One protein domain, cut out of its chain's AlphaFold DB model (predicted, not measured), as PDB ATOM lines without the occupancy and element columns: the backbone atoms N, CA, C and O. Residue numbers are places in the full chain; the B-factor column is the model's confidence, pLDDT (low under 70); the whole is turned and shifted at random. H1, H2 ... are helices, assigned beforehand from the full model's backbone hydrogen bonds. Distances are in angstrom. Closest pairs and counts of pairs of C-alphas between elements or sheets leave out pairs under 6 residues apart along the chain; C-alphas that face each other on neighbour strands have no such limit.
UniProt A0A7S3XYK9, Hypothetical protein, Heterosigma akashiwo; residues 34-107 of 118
ATOM      1  N   GLY A  34     -11.937 -20.725 -36.046       96.44
ATOM      2  CA  GLY A  34     -10.958 -21.392 -36.910       96.44
ATOM      3  C   GLY A  34     -11.553 -22.350 -37.951       96.44
ATOM      4  O   GLY A  34     -10.837 -22.745 -38.874       96.44
ATOM      5  N   VAL A  35     -12.850 -22.680 -37.885       97.75
ATOM      6  CA  VAL A  35     -13.526 -23.498 -38.907       97.75
ATOM      7  C   VAL A  35     -14.121 -22.614 -40.007       97.75
ATOM      8  O   VAL A  35     -15.272 -22.197 -39.963       97.75
ATOM      9  N   GLY A  36     -13.321 -22.345 -41.041       96.56
ATOM     10  CA  GLY A  36     -13.790 -21.708 -42.280       96.56
ATOM     11  C   GLY A  36     -14.351 -22.703 -43.314       96.56
ATOM     12  O   GLY A  36     -14.308 -23.917 -43.097       96.56
ATOM     13  N   PRO A  37     -14.787 -22.231 -44.503       97.69
ATOM     14  CA  PRO A  37     -15.396 -23.076 -45.542       97.69
ATOM     15  C   PRO A  37     -14.536 -24.273 -45.972       97.69
ATOM     16  O   PRO A  37     -15.050 -25.362 -46.222       97.69
ATOM     17  N   VAL A  38     -13.211 -24.093 -46.028       97.56
ATOM     18  CA  VAL A  38     -12.269 -25.169 -46.376       97.56
ATOM     19  C   VAL A  38     -12.184 -26.213 -45.265       97.56
ATOM     20  O   VAL A  38     -12.237 -27.404 -45.558       97.56
ATOM     21  N   ALA A  39     -12.083 -25.783 -44.003       98.06
ATOM     22  CA  ALA A  39     -12.039 -26.688 -42.857       98.06
ATOM     23  C   ALA A  39     -13.356 -27.465 -42.722       98.06
ATOM     24  O   ALA A  39     -13.325 -28.683 -42.600       98.06
ATOM     25  N   LYS A  40     -14.502 -26.786 -42.866       98.31
ATOM     26  CA  LYS A  40     -15.838 -27.400 -42.902       98.31
ATOM     27  C   LYS A  40     -15.944 -28.487 -43.972       98.31
ATOM     28  O   LYS A  40     -16.397 -29.589 -43.683       98.31
ATOM     29  N   ARG A  41     -15.471 -28.210 -45.193       98.31
ATOM     30  CA  ARG A  41     -15.434 -29.212 -46.267       98.31
ATOM     31  C   ARG A  41     -14.528 -30.394 -45.909       98.31
ATOM     32  O   ARG A  41     -14.931 -31.531 -46.104       98.31
ATOM     33  N   LYS A  42     -13.337 -30.144 -45.356       98.50
ATOM     34  CA  LYS A  42     -12.405 -31.213 -44.960       98.50
ATOM     35  C   LYS A  42     -12.915 -32.085 -43.820       98.50
ATOM     36  O   LYS A  42     -12.681 -33.284 -43.844       98.50
ATOM     37  N   LEU A  43     -13.651 -31.505 -42.880       98.44
ATOM     38  CA  LEU A  43     -14.344 -32.239 -41.824       98.44
ATOM     39  C   LEU A  43     -15.401 -33.194 -42.398       98.44
ATOM     40  O   LEU A  43     -15.444 -34.354 -41.997       98.44
ATOM     41  N   ALA A  44     -16.188 -32.740 -43.378       98.19
ATOM     42  CA  ALA A  44     -17.200 -33.564 -44.040       98.19
ATOM     43  C   ALA A  44     -16.606 -34.628 -44.987       98.19
ATOM     44  O   ALA A  44     -17.180 -35.699 -45.141       98.19
ATOM     45  N   GLU A  45     -15.465 -34.344 -45.625       98.06
ATOM     46  CA  GLU A  45     -14.740 -35.278 -46.508       98.06
ATOM     47  C   GLU A  45     -13.878 -36.302 -45.743       98.06
ATOM     48  O   GLU A  45     -13.395 -37.260 -46.345       98.06
ATOM     49  N   ALA A  46     -13.632 -36.089 -44.445       97.19
ATOM     50  CA  ALA A  46     -12.864 -37.014 -43.620       97.19
ATOM     51  C   ALA A  46     -13.605 -38.346 -43.438       97.19
ATOM     52  O   ALA A  46     -14.829 -38.405 -43.518       97.19
ATOM     53  N   GLU A  47     -12.867 -39.407 -43.105       96.94
ATOM     54  CA  GLU A  47     -13.441 -40.726 -42.797       96.94
ATOM     55  C   GLU A  47     -14.501 -40.655 -41.683       96.94
ATOM     56  O   GLU A  47     -15.549 -41.288 -41.778       96.94
ATOM     57  N   ASP A  48     -14.271 -39.808 -40.674       96.31
ATOM     58  CA  ASP A  48     -15.210 -39.573 -39.574       96.31
ATOM     59  C   ASP A  48     -16.494 -38.813 -40.000       96.31
ATOM     60  O   ASP A  48     -17.435 -38.734 -39.212       96.31
ATOM     61  N   ASN A  49     -16.538 -38.232 -41.212       97.69
ATOM     62  CA  ASN A  49     -17.655 -37.456 -41.780       97.69
ATOM     63  C   ASN A  49     -18.279 -36.467 -40.774       97.69
ATOM     64  O   ASN A  49     -19.456 -36.544 -40.405       97.69
ATOM     65  N   ILE A  50     -17.461 -35.529 -40.295       98.38
ATOM     66  CA  ILE A  50     -17.858 -34.555 -39.280       98.38
ATOM     67  C   ILE A  50     -18.662 -33.432 -39.942       98.38
ATOM     68  O   ILE A  50     -18.119 -32.581 -40.645       98.38
ATOM     69  N   GLN A  51     -19.967 -33.404 -39.682       97.94
ATOM     70  CA  GLN A  51     -20.904 -32.428 -40.248       97.94
ATOM     71  C   GLN A  51     -21.386 -31.400 -39.220       97.94
ATOM     72  O   GLN A  51     -21.903 -30.347 -39.595       97.94
ATOM     73  N   THR A  52     -21.207 -31.689 -37.929       98.62
ATOM     74  CA  THR A  52     -21.724 -30.869 -36.835       98.62
ATOM     75  C   THR A  52     -20.691 -30.595 -35.749       98.62
ATOM     76  O   THR A  52     -19.771 -31.384 -35.523       98.62
ATOM     77  N   THR A  53     -20.890 -29.511 -35.001       98.56
ATOM     78  CA  THR A  53     -20.079 -29.184 -33.814       98.56
ATOM     79  C   THR A  53     -20.120 -30.289 -32.757       98.56
ATOM     80  O   THR A  53     -19.103 -30.584 -32.137       98.56
ATOM     81  N   HIS A  54     -21.271 -30.946 -32.580       98.44
ATOM     82  CA  HIS A  54     -21.420 -32.072 -31.654       98.44
ATOM     83  C   HIS A  54     -20.508 -33.241 -32.036       98.44
ATOM     84  O   HIS A  54     -19.844 -33.806 -31.174       98.44
ATOM     85  N   GLN A  55     -20.441 -33.576 -33.328       98.69
ATOM     86  CA  GLN A  55     -19.541 -34.615 -33.827       98.69
ATOM     87  C   GLN A  55     -18.076 -34.204 -33.678       98.69
ATOM     88  O   GLN A  55     -17.263 -35.037 -33.300       98.69
ATOM     89  N   LEU A  56     -17.734 -32.932 -33.913       98.62
ATOM     90  CA  LEU A  56     -16.365 -32.446 -33.725       98.62
ATOM     91  C   LEU A  56     -15.923 -32.523 -32.254       98.62
ATOM     92  O   LEU A  56     -14.816 -32.973 -31.963       98.62
ATOM     93  N   LEU A  57     -16.810 -32.154 -31.324       98.44
ATOM     94  CA  LEU A  57     -16.611 -32.370 -29.888       98.44
ATOM     95  C   LEU A  57     -16.483 -33.857 -29.564       98.44
ATOM     96  O   LEU A  57     -15.543 -34.248 -28.885       98.44
ATOM     97  N   GLY A  58     -17.380 -34.693 -30.088       98.25
ATOM     98  CA  GLY A  58     -17.306 -36.143 -29.935       98.25
ATOM     99  C   GLY A  58     -15.959 -36.692 -30.399       98.25
ATOM    100  O   GLY A  58     -15.325 -37.450 -29.672       98.25
ATOM    101  N   LYS A  59     -15.461 -36.232 -31.552       98.50
ATOM    102  CA  LYS A  59     -14.148 -36.618 -32.062       98.50
ATOM    103  C   LYS A  59     -13.035 -36.232 -31.099       98.50
ATOM    104  O   LYS A  59     -12.219 -37.087 -30.771       98.50
ATOM    105  N   TYR A  60     -13.021 -34.994 -30.606       98.50
ATOM    106  CA  TYR A  60     -12.073 -34.582 -29.571       98.50
ATOM    107  C   TYR A  60     -12.135 -35.524 -28.364       98.50
ATOM    108  O   TYR A  60     -11.115 -36.077 -27.971       98.50
ATOM    109  N   LEU A  61     -13.325 -35.801 -27.833       97.81
ATOM    110  CA  LEU A  61     -13.500 -36.661 -26.658       97.81
ATOM    111  C   LEU A  61     -13.038 -38.105 -26.890       97.81
ATOM    112  O   LEU A  61     -12.437 -38.691 -25.998       97.81
ATOM    113  N   THR A  62     -13.246 -38.665 -28.084       97.56
ATOM    114  CA  THR A  62     -12.789 -40.030 -28.408       97.56
ATOM    115  C   THR A  62     -11.267 -40.183 -28.384       97.56
ATOM    116  O   THR A  62     -10.773 -41.296 -28.239       97.56
ATOM    117  N   LEU A  63     -10.523 -39.077 -28.500       97.00
ATOM    118  CA  LEU A  63      -9.061 -39.063 -28.423       97.00
ATOM    119  C   LEU A  63      -8.539 -38.965 -26.978       97.00
ATOM    120  O   LEU A  63      -7.329 -39.010 -26.774       97.00
ATOM    121  N   LYS A  64      -9.418 -38.831 -25.973       95.75
ATOM    122  CA  LYS A  64      -9.031 -38.839 -24.557       95.75
ATOM    123  C   LYS A  64      -8.916 -40.278 -24.057       95.75
ATOM    124  O   LYS A  64      -9.920 -40.920 -23.748       95.75
ATOM    125  N   GLY A  65      -7.688 -40.781 -23.957       93.56
ATOM    126  CA  GLY A  65      -7.398 -42.039 -23.275       93.56
ATOM    127  C   GLY A  65      -7.444 -41.902 -21.751       93.56
ATOM    128  O   GLY A  65      -7.452 -40.800 -21.205       93.56
ATOM    129  N   LYS A  66      -7.445 -43.044 -21.054       92.38
ATOM    130  CA  LYS A  66      -7.500 -43.105 -19.582       92.38
ATOM    131  C   LYS A  66      -6.334 -42.367 -18.908       92.38
ATOM    132  O   LYS A  66      -6.548 -41.685 -17.916       92.38
ATOM    133  N   GLU A  67      -5.132 -42.504 -19.464       92.06
ATOM    134  CA  GLU A  67      -3.889 -41.921 -18.934       92.06
ATOM    135  C   GLU A  67      -3.406 -40.723 -19.774       92.06
ATOM    136  O   GLU A  67      -2.316 -40.210 -19.552       92.06
ATOM    137  N   THR A  68      -4.200 -40.287 -20.761       91.69
ATOM    138  CA  THR A  68      -3.834 -39.187 -21.659       91.69
ATOM    139  C   THR A  68      -3.969 -37.866 -20.918       91.69
ATOM    140  O   THR A  68      -5.073 -37.490 -20.502       91.69
ATOM    141  N   ASP A  69      -2.874 -37.128 -20.776       92.25
ATOM    142  CA  ASP A  69      -2.889 -35.814 -20.134       92.25
ATOM    143  C   ASP A  69      -3.536 -34.733 -21.030       92.25
ATOM    144  O   ASP A  69      -4.085 -35.011 -22.101       92.25
ATOM    145  N   CYS A  70      -3.585 -33.486 -20.558       91.81
ATOM    146  CA  CYS A  70      -4.160 -32.383 -21.333       91.81
ATOM    147  C   CYS A  70      -3.350 -32.061 -22.601       91.81
ATOM    148  O   CYS A  70      -3.934 -31.731 -23.636       91.81
ATOM    149  N   ILE A  71      -2.020 -32.103 -22.514       93.44
ATOM    150  CA  ILE A  71      -1.120 -31.691 -23.593       93.44
ATOM    151  C   ILE A  71      -1.183 -32.720 -24.714       93.44
ATOM    152  O   ILE A  71      -1.422 -32.364 -25.868       93.44
ATOM    153  N   GLU A  72      -1.054 -33.999 -24.369       94.69
ATOM    154  CA  GLU A  72      -1.169 -35.118 -25.296       94.69
ATOM    155  C   GLU A  72      -2.547 -35.146 -25.966       94.69
ATOM    156  O   GLU A  72      -2.644 -35.368 -27.175       94.69
ATOM    157  N   HIS A  73      -3.623 -34.862 -25.224       96.88
ATOM    158  CA  HIS A  73      -4.978 -34.849 -25.779       96.88
ATOM    159  C   HIS A  73      -5.158 -33.763 -26.848       96.88
ATOM    160  O   HIS A  73      -5.613 -34.044 -27.963       96.88
ATOM    161  N   CYS A  74      -4.759 -32.526 -26.542       96.94
ATOM    162  CA  CYS A  74      -4.817 -31.421 -27.495       96.94
ATOM    163  C   CYS A  74      -3.872 -31.631 -28.684       96.94
ATOM    164  O   CYS A  74      -4.252 -31.334 -29.818       96.94
ATOM    165  N   GLU A  75      -2.673 -32.169 -28.452       96.00
ATOM    166  CA  GLU A  75      -1.705 -32.481 -29.504       96.00
ATOM    167  C   GLU A  75      -2.245 -33.550 -30.458       96.00
ATOM    168  O   GLU A  75      -2.206 -33.382 -31.677       96.00
ATOM    169  N   THR A  76      -2.833 -34.617 -29.916       97.06
ATOM    170  CA  THR A  76      -3.442 -35.694 -30.707       97.06
ATOM    171  C   THR A  76      -4.552 -35.143 -31.601       97.06
ATOM    172  O   THR A  76      -4.600 -35.439 -32.798       97.06
ATOM    173  N   PHE A  77      -5.408 -34.270 -31.065       98.31
ATOM    174  CA  PHE A  77      -6.448 -33.617 -31.859       98.31
ATOM    175  C   PHE A  77      -5.870 -32.650 -32.907       98.31
ATOM    176  O   PHE A  77      -6.320 -32.633 -34.056       98.31
ATOM    177  N   TYR A  78      -4.822 -31.894 -32.565       97.44
ATOM    178  CA  TYR A  78      -4.117 -30.996 -33.483       97.44
ATOM    179  C   TYR A  78      -3.471 -31.735 -34.665       97.44
ATOM    180  O   TYR A  78      -3.502 -31.246 -35.806       97.44
ATOM    181  N   GLN A  79      -2.897 -32.915 -34.416       97.12
ATOM    182  CA  GLN A  79      -2.342 -33.769 -35.464       97.12
ATOM    183  C   GLN A  79      -3.442 -34.449 -36.280       97.12
ATOM    184  O   GLN A  79      -3.323 -34.488 -37.501       97.12
ATOM    185  N   TRP A  80      -4.550 -34.885 -35.675       98.00
ATOM    186  CA  TRP A  80      -5.690 -35.408 -36.437       98.00
ATOM    187  C   TRP A  80      -6.270 -34.366 -37.411       98.00
ATOM    188  O   TRP A  80      -6.509 -34.665 -38.580       98.00
ATOM    189  N   LEU A  81      -6.401 -33.099 -36.997       98.00
ATOM    190  CA  LEU A  81      -6.816 -32.024 -37.914       98.00
ATOM    191  C   LEU A  81      -5.862 -31.909 -39.119       98.00
ATOM    192  O   LEU A  81      -6.291 -31.667 -40.248       98.00
ATOM    193  N   LYS A  82      -4.560 -32.126 -38.896       97.06
ATOM    194  CA  LYS A  82      -3.553 -32.141 -39.962       97.06
ATOM    195  C   LYS A  82      -3.733 -33.327 -40.903       97.06
ATOM    196  O   LYS A  82      -3.609 -33.148 -42.113       97.06
ATOM    197  N   THR A  83      -4.010 -34.520 -40.373       97.44
ATOM    198  CA  THR A  83      -4.148 -35.744 -41.183       97.44
ATOM    199  C   THR A  83      -5.349 -35.661 -42.119       97.44
ATOM    200  O   THR A  83      -5.275 -36.167 -43.233       97.44
ATOM    201  N   ILE A  84      -6.410 -34.948 -41.728       97.75
ATOM    202  CA  ILE A  84      -7.566 -34.663 -42.599       97.75
ATOM    203  C   ILE A  84      -7.369 -33.423 -43.494       97.75
ATOM    204  O   ILE A  84      -8.282 -32.998 -44.200       97.75
ATOM    205  N   GLY A  85      -6.174 -32.823 -43.493       97.00
ATOM    206  CA  GLY A  85      -5.787 -31.746 -44.407       97.00
ATOM    207  C   GLY A  85      -6.125 -30.323 -43.952       97.00
ATOM    208  O   GLY A  85      -6.024 -29.392 -44.756       97.00
ATOM    209  N   ILE A  86      -6.498 -30.107 -42.688       97.31
ATOM    210  CA  ILE A  86      -6.685 -28.763 -42.126       97.31
ATOM    211  C   ILE A  86      -5.321 -28.254 -41.665       97.31
ATOM    212  O   ILE A  86      -4.810 -28.670 -40.637       97.31
ATOM    213  N   ASN A  87      -4.698 -27.353 -42.427       93.25
ATOM    214  CA  ASN A  87      -3.336 -26.885 -42.129       93.25
ATOM    215  C   ASN A  87      -3.288 -25.544 -41.384       93.25
ATOM    216  O   ASN A  87      -2.386 -25.332 -40.573       93.25
ATOM    217  N   GLN A  88      -4.261 -24.666 -41.632       92.56
ATOM    218  CA  GLN A  88      -4.364 -23.332 -41.030       92.56
ATOM    219  C   GLN A  88      -5.360 -23.338 -39.868       92.56
ATOM    220  O   GLN A  88      -6.237 -24.195 -39.814       92.56
ATOM    221  N   TYR A  89      -5.207 -22.401 -38.929       94.94
ATOM    222  CA  TYR A  89      -6.118 -22.179 -37.792       94.94
ATOM    223  C   TYR A  89      -6.382 -23.378 -36.863       94.94
ATOM    224  O   TYR A  89      -7.167 -23.255 -35.930       94.94
ATOM    225  N   ARG A  90      -5.678 -24.507 -37.018       95.62
ATOM    226  CA  ARG A  90      -5.811 -25.684 -36.141       95.62
ATOM    227  C   ARG A  90      -5.703 -25.344 -34.657       95.62
ATOM    228  O   ARG A  90      -6.471 -25.864 -33.865       95.62
ATOM    229  N   GLY A  91      -4.780 -24.452 -34.287       96.00
ATOM    230  CA  GLY A  91      -4.620 -24.031 -32.894       96.00
ATOM    231  C   GLY A  91      -5.865 -23.331 -32.342       96.00
ATOM    232  O   GLY A  91      -6.226 -23.561 -31.195       96.00
ATOM    233  N   ALA A  92      -6.555 -22.533 -33.165       96.69
ATOM    234  CA  ALA A  92      -7.834 -21.927 -32.791       96.69
ATOM    235  C   ALA A  92      -8.914 -23.000 -32.597       96.69
ATOM    236  O   ALA A  92      -9.566 -23.009 -31.560       96.69
ATOM    237  N   ILE A  93      -9.015 -23.960 -33.524       98.06
ATOM    238  CA  ILE A  93      -9.985 -25.063 -33.432       98.06
ATOM    239  C   ILE A  93      -9.760 -25.881 -32.153       98.06
ATOM    240  O   ILE A  93     -10.710 -26.136 -31.416       98.06
ATOM    241  N   VAL A  94      -8.512 -26.270 -31.867       98.00
ATOM    242  CA  VAL A  94      -8.167 -27.049 -30.667       98.00
ATOM    243  C   VAL A  94      -8.504 -26.265 -29.403       98.00
ATOM    244  O   VAL A  94      -9.229 -26.796 -28.567       98.00
ATOM    245  N   ARG A  95      -8.059 -25.003 -29.280       96.75
ATOM    246  CA  ARG A  95      -8.354 -24.167 -28.104       96.75
ATOM    247  C   ARG A  95      -9.859 -24.029 -27.899       96.75
ATOM    248  O   ARG A  95     -10.347 -24.283 -26.807       96.75
ATOM    249  N   SER A  96     -10.611 -23.694 -28.947       97.69
ATOM    250  CA  SER A  96     -12.061 -23.521 -28.850       97.69
ATOM    251  C   SER A  96     -12.784 -24.800 -28.437       97.69
ATOM    252  O   SER A  96     -13.623 -24.757 -27.540       97.69
ATOM    253  N   ILE A  97     -12.460 -25.940 -29.051       98.38
ATOM    254  CA  ILE A  97     -13.090 -27.224 -28.724       98.38
ATOM    255  C   ILE A  97     -12.716 -27.691 -27.315       98.38
ATOM    256  O   ILE A  97     -13.600 -28.129 -26.580       98.38
ATOM    257  N   ALA A  98     -11.448 -27.564 -26.918       97.56
ATOM    258  CA  ALA A  98     -10.972 -27.980 -25.604       97.56
ATOM    259  C   ALA A  98     -11.589 -27.141 -24.475       97.56
ATOM    260  O   ALA A  98     -12.136 -27.698 -23.526       97.56
ATOM    261  N   GLU A  99     -11.599 -25.813 -24.619       97.06
ATOM    262  CA  GLU A  99     -12.234 -24.899 -23.663       97.06
ATOM    263  C   GLU A  99     -13.743 -25.161 -23.579       97.06
ATOM    264  O   GLU A  99     -14.308 -25.253 -22.489       97.06
ATOM    265  N   LYS A 100     -14.413 -25.376 -24.722       97.81
ATOM    266  CA  LYS A 100     -15.843 -25.707 -24.732       97.81
ATOM    267  C   LYS A 100     -16.111 -27.038 -24.042       97.81
ATOM    268  O   LYS A 100     -17.028 -27.114 -23.227       97.81
ATOM    269  N   ALA A 101     -15.312 -28.067 -24.319       97.62
ATOM    270  CA  ALA A 101     -15.396 -29.347 -23.626       97.62
ATOM    271  C   ALA A 101     -15.215 -29.182 -22.112       97.62
ATOM    272  O   ALA A 101     -15.978 -29.775 -21.351       97.62
ATOM    273  N   ASN A 102     -14.299 -28.314 -21.677       97.00
ATOM    274  CA  ASN A 102     -14.060 -28.023 -20.265       97.00
ATOM    275  C   ASN A 102     -15.264 -27.376 -19.565       97.00
ATOM    276  O   ASN A 102     -15.511 -27.658 -18.398       97.00
ATOM    277  N   THR A 103     -16.068 -26.574 -20.280       95.94
ATOM    278  CA  THR A 103     -17.331 -26.036 -19.726       95.94
ATOM    279  C   THR A 103     -18.371 -27.120 -19.427       95.94
ATOM    280  O   THR A 103     -19.240 -26.919 -18.584       95.94
ATOM    281  N   MET A 104     -18.291 -28.269 -20.109       94.69
ATOM    282  CA  MET A 104     -19.215 -29.400 -19.950       94.69
ATOM    283  C   MET A 104     -18.655 -30.482 -19.018       94.69
ATOM    284  O   MET A 104     -19.412 -31.134 -18.305       94.69
ATOM    285  N   MET A 105     -17.336 -30.681 -19.038       94.94
ATOM    286  CA  MET A 105     -16.594 -31.679 -18.264       94.94
ATOM    287  C   MET A 105     -15.339 -31.025 -17.670       94.94
ATOM    288  O   MET A 105     -14.260 -31.113 -18.267       94.94
ATOM    289  N   PRO A 106     -15.470 -30.345 -16.517       94.31
ATOM    290  CA  PRO A 106     -14.350 -29.659 -15.884       94.31
ATOM    291  C   PRO A 106     -13.171 -30.599 -15.612       94.31
ATOM    292  O   PRO A 106     -13.356 -31.713 -15.122       94.31
ATOM    293  N   GLY A 107     -11.960 -30.133 -15.920       90.94
ATOM    294  CA  GLY A 107     -10.709 -30.878 -15.734       90.94
ATOM    295  C   GLY A 107     -10.237 -31.643 -16.975       90.94
ATOM    296  O   GLY A 107      -9.160 -32.232 -16.951       90.94
TER     297      GLY A 107
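Overview. This is residues 34 to 107 of the 118 residues of the protein "Hypothetical protein" of Heterosigma akashiwo (UniProt A0A7S3XYK9). Three helices, H4, H2 and H3, make a small body in which their centres form a triangle: H4, the longest, crosses H2 and packs at a steep angle on H3, where its first residue comes near Tyr 78. The fourth helix, H1, is set crosswise over one end of this body without touching another helix. The printed part has 74 residues with four named helices, in the order H1, H2, H3, H4, and no named strand; the class is all helix. The whole is compact, with a radius of gyration of the C-alphas of 11.6 A, and only just elongated, spanning 31 by 20 by 20 A.

Along the chain. Begin with the longest helix, H4, residues 90 to 104: find C-alpha 90 at (-5.811, -25.684, -36.141), and from there the helix runs 21.3 A to C-alpha 104 at (-19.215, -29.400, -19.950). Next look at H3, residues 70 to 83, which measures 20.1 A from first to last C-alpha. H2 takes residues 53 to 62 and measures 14.1 A. H1 takes residues 37 to 45 and measures 12.3 A; it begins with C-alpha 37 at (-15.396, -23.076, -45.542).

Arrangement. Start from H4, which touches both H3 and H2. Its closest C-alphas to H3 are those of Arg 90 and Tyr 78, 6.2 A apart. The lines of H3 and H4 stand at a steep tilt of 47 degrees, opposite ways. H4 touches H2 with residues 97 to 101 alone; the closest C-alphas are those of Ile 97 and Leu 57, 6.3 A apart. H2 and H4 are about perpendicular, at 86 degrees. Look then at Tyr 60 and Phe 77, whose C-alphas, 6.1 A apart, are the closest of H2 and H3. These two helices are close but not clearly touching, with 1 pair of C-alphas within 8 A, at a steep tilt of 61 degrees, opposite ways. H1 is apart from H4. It is only just apart from H2, with a closest C-alpha distance of 8.3 A, and only just apart from H3, at 8.5 A. In H1, H2 and H3 every O i to N i+4 pair is within hydrogen-bond range; in H4 10 of 11 are.

Size, cuts and confidence. The two C-alphas farthest apart are those of Pro 37 and Glu 67, at 34.6 A. From Gly 34 to Gly 107, the first and last printed residues, the C-alphas are 23.2 A apart. The printed part has no cut. The links H1 to H2, H2 to H3 and H3 to H4 are short, with 7, 7 and 6 residues. The mean pLDDT of the printed part is 96.7, and no printed residue is under 70.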